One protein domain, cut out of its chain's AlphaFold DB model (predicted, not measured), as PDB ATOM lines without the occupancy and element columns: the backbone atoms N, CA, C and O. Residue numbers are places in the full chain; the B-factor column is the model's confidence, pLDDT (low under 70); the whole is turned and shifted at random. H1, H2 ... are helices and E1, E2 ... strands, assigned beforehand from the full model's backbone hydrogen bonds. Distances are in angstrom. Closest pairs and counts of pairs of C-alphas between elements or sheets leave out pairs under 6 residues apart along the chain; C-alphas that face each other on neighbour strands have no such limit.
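What this domain is: This is residues 106 to 131 and 152 to 169 of the 359 residues of a protein of Clostridiaceae bacterium (UniProt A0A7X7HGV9). An arched ribbon of two antiparallel strands, E1 and E2, has the short helix H1 near one end, and the final stretch, residues 159 to 169, folds back past H1. The 44 printed residues hold H1, E1 and E2 in that order, a mixed class of helices and strands. The whole is only just loose, close to compact, with a radius of gyration of the C-alphas of 11.4 A and spans of 30 by 25 by 14 A.

Where its parts are: H1, residues 108 to 116, begins at C-alpha 108 (-45.926, 8.179, -26.825) and is 12.2 A long. E1, residues 121 to 129, measures 20.3 A and bends by 74 degrees at residue 124. E2, residues 152 to 158, measures 18.8 A and ends at C-alpha 158 (-46.286, 18.135, -33.947).

How they stand to each other: In H1 every O i to N i+4 pair is within hydrogen-bond range. A tight link joins H1 to E1. E1 and E2 are antiparallel neighbours, at 149 degrees between directions; N 121 and O 158, 2.8 A apart, are within hydrogen-bond range. H1 and E2 are apart.

The domain as a whole: The farthest C-alphas, of Gln 131 and Glu 162, are 32.5 A apart. Residues 132 to 151 are not printed; C-alphas 131 and 152 are 9.2 A apart across this cut. The model's pLDDT is under 70 at residues 129 to 131 and 152.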
ATOM      1  N   LEU A 106     -44.709   3.160 -31.163       83.75
ATOM      2  CA  LEU A 106     -45.660   4.262 -31.153       83.75
ATOM      3  C   LEU A 106     -45.007   5.474 -30.480       83.75
ATOM      4  O   LEU A 106     -44.492   5.349 -29.371       83.75
ATOM      5  N   ASN A 107     -45.073   6.644 -31.121       88.06
ATOM      6  CA  ASN A 107     -44.716   7.907 -30.468       88.06
ATOM      7  C   ASN A 107     -45.672   8.132 -29.284       88.06
ATOM      8  O   ASN A 107     -46.875   8.314 -29.487       88.06
ATOM      9  N   ILE A 108     -45.144   8.098 -28.062       92.50
ATOM     10  CA  ILE A 108     -45.926   8.179 -26.825       92.50
ATOM     11  C   ILE A 108     -46.669   9.516 -26.750       92.50
ATOM     12  O   ILE A 108     -47.844   9.527 -26.391       92.50
ATOM     13  N   GLY A 109     -46.056  10.619 -27.189       94.19
ATOM     14  CA  GLY A 109     -46.704  11.929 -27.261       94.19
ATOM     15  C   GLY A 109     -47.982  11.926 -28.101       94.19
ATOM     16  O   GLY A 109     -48.984  12.493 -27.675       94.19
ATOM     17  N   LYS A 110     -48.018  11.186 -29.224       91.50
ATOM     18  CA  LYS A 110     -49.258  11.005 -30.012       91.50
ATOM     19  C   LYS A 110     -50.365  10.335 -29.193       91.50
ATOM     20  O   LYS A 110     -51.528  10.715 -29.311       91.50
ATOM     21  N   ALA A 111     -50.024   9.329 -28.389       91.81
ATOM     22  CA  ALA A 111     -50.989   8.634 -27.539       91.81
ATOM     23  C   ALA A 111     -51.452   9.510 -26.364       91.81
ATOM     24  O   ALA A 111     -52.642   9.540 -26.060       91.81
ATOM     25  N   VAL A 112     -50.532  10.248 -25.739       93.81
ATOM     26  CA  VAL A 112     -50.823  11.162 -24.626       93.81
ATOM     27  C   VAL A 112     -51.709  12.314 -25.079       93.81
ATOM     28  O   VAL A 112     -52.729  12.563 -24.444       93.81
ATOM     29  N   ASP A 113     -51.390  12.961 -26.201       93.44
ATOM     30  CA  ASP A 113     -52.218  14.041 -26.746       93.44
ATOM     31  C   ASP A 113     -53.635  13.551 -27.053       93.44
ATOM     32  O   ASP A 113     -54.605  14.229 -26.729       93.44
ATOM     33  N   LYS A 114     -53.778  12.325 -27.576       92.19
ATOM     34  CA  LYS A 114     -55.093  11.705 -27.781       92.19
ATOM     35  C   LYS A 114     -55.855  11.486 -26.467       92.19
ATOM     36  O   LYS A 114     -57.065  11.682 -26.444       92.19
ATOM     37  N   LEU A 115     -55.180  11.058 -25.398       93.50
ATOM     38  CA  LEU A 115     -55.799  10.841 -24.082       93.50
ATOM     39  C   LEU A 115     -56.201  12.153 -23.399       93.50
ATOM     40  O   LEU A 115     -57.216  12.194 -22.712       93.50
ATOM     41  N   GLN A 116     -55.406  13.208 -23.578       94.12
ATOM     42  CA  GLN A 116     -55.624  14.521 -22.964       94.12
ATOM     43  C   GLN A 116     -56.498  15.450 -23.818       94.12
ATOM     44  O   GLN A 116     -56.960  16.473 -23.322       94.12
ATOM     45  N   GLY A 117     -56.752  15.093 -25.081       91.12
ATOM     46  CA  GLY A 117     -57.486  15.932 -26.027       91.12
ATOM     47  C   GLY A 117     -56.670  17.112 -26.562       91.12
ATOM     48  O   GLY A 117     -57.256  18.105 -26.984       91.12
ATOM     49  N   ASN A 118     -55.336  17.026 -26.537       91.38
ATOM     50  CA  ASN A 118     -54.465  18.087 -27.038       91.38
ATOM     51  C   ASN A 118     -54.487  18.117 -28.572       91.38
ATOM     52  O   ASN A 118     -54.397  17.079 -29.238       91.38
ATOM     53  N   GLU A 119     -54.541  19.320 -29.139       91.38
ATOM     54  CA  GLU A 119     -54.384  19.518 -30.577       91.38
ATOM     55  C   GLU A 119     -52.927  19.309 -31.014       91.38
ATOM     56  O   GLU A 119     -51.981  19.537 -30.258       91.38
ATOM     57  N   ARG A 120     -52.743  18.883 -32.269       92.19
ATOM     58  CA  ARG A 120     -51.422  18.665 -32.871       92.19
ATOM     59  C   ARG A 120     -51.274  19.512 -34.128       92.19
ATOM     60  O   ARG A 120     -52.176  19.559 -34.958       92.19
ATOM     61  N   ILE A 121     -50.117  20.147 -34.279       90.25
ATOM     62  CA  ILE A 121     -49.826  21.103 -35.354       90.25
ATOM     63  C   ILE A 121     -49.306  20.356 -36.588       90.25
ATOM     64  O   ILE A 121     -48.369  19.565 -36.474       90.25
ATOM     65  N   GLY A 122     -49.877  20.614 -37.765       88.94
ATOM     66  CA  GLY A 122     -49.370  20.103 -39.042       88.94
ATOM     67  C   GLY A 122     -47.993  20.679 -39.379       88.94
ATOM     68  O   GLY A 122     -47.761  21.880 -39.247       88.94
ATOM     69  N   MET A 123     -47.045  19.825 -39.763       86.69
ATOM     70  CA  MET A 123     -45.678  20.244 -40.094       86.69
ATOM     71  C   MET A 123     -45.506  20.617 -41.573       86.69
ATOM     72  O   MET A 123     -44.395  20.961 -41.975       86.69
ATOM     73  N   GLY A 124     -46.554  20.507 -42.399       83.44
ATOM     74  CA  GLY A 124     -46.460  20.731 -43.845       83.44
ATOM     75  C   GLY A 124     -45.641  19.671 -44.592       83.44
ATOM     76  O   GLY A 124     -45.310  19.857 -45.759       83.44
ATOM     77  N   ILE A 125     -45.302  18.558 -43.931       85.00
ATOM     78  CA  ILE A 125     -44.602  17.421 -44.534       85.00
ATOM     79  C   ILE A 125     -45.613  16.293 -44.711       85.00
ATOM     80  O   ILE A 125     -46.120  15.746 -43.728       85.00
ATOM     81  N   ILE A 126     -45.874  15.925 -45.962       83.75
ATOM     82  CA  ILE A 126     -46.787  14.839 -46.319       83.75
ATOM     83  C   ILE A 126     -45.970  13.575 -46.568       83.75
ATOM     84  O   ILE A 126     -45.046  13.562 -47.383       83.75
ATOM     85  N   LYS A 127     -46.299  12.499 -45.848       78.19
ATOM     86  CA  LYS A 127     -45.788  11.162 -46.143       78.19
ATOM     87  C   LYS A 127     -46.755  10.447 -47.073       78.19
ATOM     88  O   LYS A 127     -47.907  10.215 -46.717       78.19
ATOM     89  N   HIS A 128     -46.240  10.053 -48.231       77.06
ATOM     90  CA  HIS A 128     -46.943   9.187 -49.167       77.06
ATOM     91  C   HIS A 128     -46.666   7.727 -48.808       77.06
ATOM     92  O   HIS A 128     -45.526   7.261 -48.877       77.06
ATOM     93  N   HIS A 129     -47.703   6.993 -48.414       63.81
ATOM     94  CA  HIS A 129     -47.599   5.562 -48.148       63.81
ATOM     95  C   HIS A 129     -47.974   4.762 -49.403       63.81
ATOM     96  O   HIS A 129     -49.150   4.648 -49.742       63.81
ATOM     97  N   ALA A 130     -46.978   4.187 -50.085       50.06
ATOM     98  CA  ALA A 130     -47.195   3.215 -51.156       50.06
ATOM     99  C   ALA A 130     -47.304   1.799 -50.558       50.06
ATOM    100  O   ALA A 130     -46.332   1.296 -49.995       50.06
ATOM    101  N   GLN A 131     -48.462   1.142 -50.667       51.88
ATOM    102  CA  GLN A 131     -48.567  -0.300 -50.408       51.88
ATOM    103  C   GLN A 131     -48.352  -1.064 -51.724       51.88
ATOM    104  O   GLN A 131     -49.067  -0.827 -52.692       51.88
ATOM    105  N   LYS A 152     -52.581   6.399 -48.837       67.69
ATOM    106  CA  LYS A 152     -52.969   7.420 -47.874       67.69
ATOM    107  C   LYS A 152     -51.842   8.421 -47.728       67.69
ATOM    108  O   LYS A 152     -50.715   8.053 -47.391       67.69
ATOM    109  N   ASP A 153     -52.198   9.675 -47.944       79.75
ATOM    110  CA  ASP A 153     -51.375  10.806 -47.565       79.75
ATOM    111  C   ASP A 153     -51.603  11.070 -46.078       79.75
ATOM    112  O   ASP A 153     -52.737  11.233 -45.618       79.75
ATOM    113  N   GLU A 154     -50.521  11.053 -45.306       81.12
ATOM    114  CA  GLU A 154     -50.546  11.423 -43.894       81.12
ATOM    115  C   GLU A 154     -49.658  12.650 -43.692       81.12
ATOM    116  O   GLU A 154     -48.451  12.611 -43.945       81.12
ATOM    117  N   GLU A 155     -50.254  13.751 -43.229       84.56
ATOM    118  CA  GLU A 155     -49.483  14.901 -42.767       84.56
ATOM    119  C   GLU A 155     -48.811  14.565 -41.431       84.56
ATOM    120  O   GLU A 155     -49.444  14.103 -40.476       84.56
ATOM    121  N   LEU A 156     -47.507  14.811 -41.345       85.88
ATOM    122  CA  LEU A 156     -46.771  14.711 -40.091       85.88
ATOM    123  C   LEU A 156     -47.227  15.800 -39.118       85.88
ATOM    124  O   LEU A 156     -47.218  16.982 -39.451       85.88
ATOM    125  N   THR A 157     -47.564  15.402 -37.889       89.12
ATOM    126  CA  THR A 157     -48.050  16.319 -36.850       89.12
ATOM    127  C   THR A 157     -47.151  16.379 -35.613       89.12
ATOM    128  O   THR A 157     -46.722  15.355 -35.075       89.12
ATOM    129  N   LYS A 158     -46.912  17.618 -35.173       90.94
ATOM    130  CA  LYS A 158     -46.286  18.135 -33.947       90.94
ATOM    131  C   LYS A 158     -47.166  18.172 -32.690       90.94
ATOM    132  O   LYS A 158     -48.058  19.012 -32.674       90.94
ATOM    133  N   GLY A 159     -46.942  17.362 -31.655       89.31
ATOM    134  CA  GLY A 159     -47.612  17.523 -30.348       89.31
ATOM    135  C   GLY A 159     -46.890  18.466 -29.379       89.31
ATOM    136  O   GLY A 159     -45.718  18.790 -29.590       89.31
ATOM    137  N   THR A 160     -47.571  18.878 -28.303       89.62
ATOM    138  CA  THR A 160     -46.984  19.644 -27.177       89.62
ATOM    139  C   THR A 160     -46.690  18.789 -25.948       89.62
ATOM    140  O   THR A 160     -46.142  19.300 -24.973       89.62
ATOM    141  N   SER A 161     -47.058  17.506 -25.970       92.12
ATOM    142  CA  SER A 161     -46.741  16.569 -24.893       92.12
ATOM    143  C   SER A 161     -45.240  16.552 -24.584       92.12
ATOM    144  O   SER A 161     -44.414  16.493 -25.496       92.12
ATOM    145  N   GLU A 162     -44.874  16.506 -23.301       93.81
ATOM    146  CA  GLU A 162     -43.485  16.272 -22.867       93.81
ATOM    147  C   GLU A 162     -42.927  14.921 -23.370       93.81
ATOM    148  O   GLU A 162     -41.714  14.744 -23.481       93.81
ATOM    149  N   TRP A 163     -43.822  14.000 -23.751       92.94
ATOM    150  CA  TRP A 163     -43.521  12.679 -24.304       92.94
ATOM    151  C   TRP A 163     -43.433  12.659 -25.839       92.94
ATOM    152  O   TRP A 163     -43.336  11.590 -26.448       92.94
ATOM    153  N   GLU A 164     -43.480  13.816 -26.504       92.88
ATOM    154  CA  GLU A 164     -43.370  13.903 -27.961       92.88
ATOM    155  C   GLU A 164     -42.021  13.367 -28.460       92.88
ATOM    156  O   GLU A 164     -40.954  13.817 -28.047       92.88
ATOM    157  N   GLY A 165     -42.071  12.397 -29.376       86.69
ATOM    158  CA  GLY A 165     -40.882  11.747 -29.935       86.69
ATOM    159  C   GLY A 165     -40.338  10.594 -29.087       86.69
ATOM    160  O   GLY A 165     -39.432   9.895 -29.537       86.69
ATOM    161  N   TRP A 166     -40.911  10.344 -27.907       91.75
ATOM    162  CA  TRP A 166     -40.554   9.195 -27.083       91.75
ATOM    163  C   TRP A 166     -41.180   7.916 -27.637       91.75
ATOM    164  O   TRP A 166     -42.295   7.923 -28.164       91.75
ATOM    165  N   GLY A 167     -40.474   6.802 -27.481       90.19
ATOM    166  CA  GLY A 167     -40.917   5.470 -27.867       90.19
ATOM    167  C   GLY A 167     -40.251   4.410 -26.994       90.19
ATOM    168  O   GLY A 167     -39.430   4.715 -26.134       90.19
ATOM    169  N   THR A 168     -40.618   3.156 -27.215       88.00
ATOM    170  CA  THR A 168     -40.191   1.999 -26.416       88.00
ATOM    171  C   THR A 168     -39.350   0.982 -27.186       88.00
ATOM    172  O   THR A 168     -38.794   0.076 -26.572       88.00
ATOM    173  N   ALA A 169     -39.261   1.087 -28.517       84.19
ATOM    174  CA  ALA A 169     -38.533   0.111 -29.328       84.19
ATOM    175  C   ALA A 169     -37.150   0.631 -29.722       84.19
ATOM    176  O   ALA A 169     -37.017   1.736 -30.246       84.19
TER     177      ALA A 169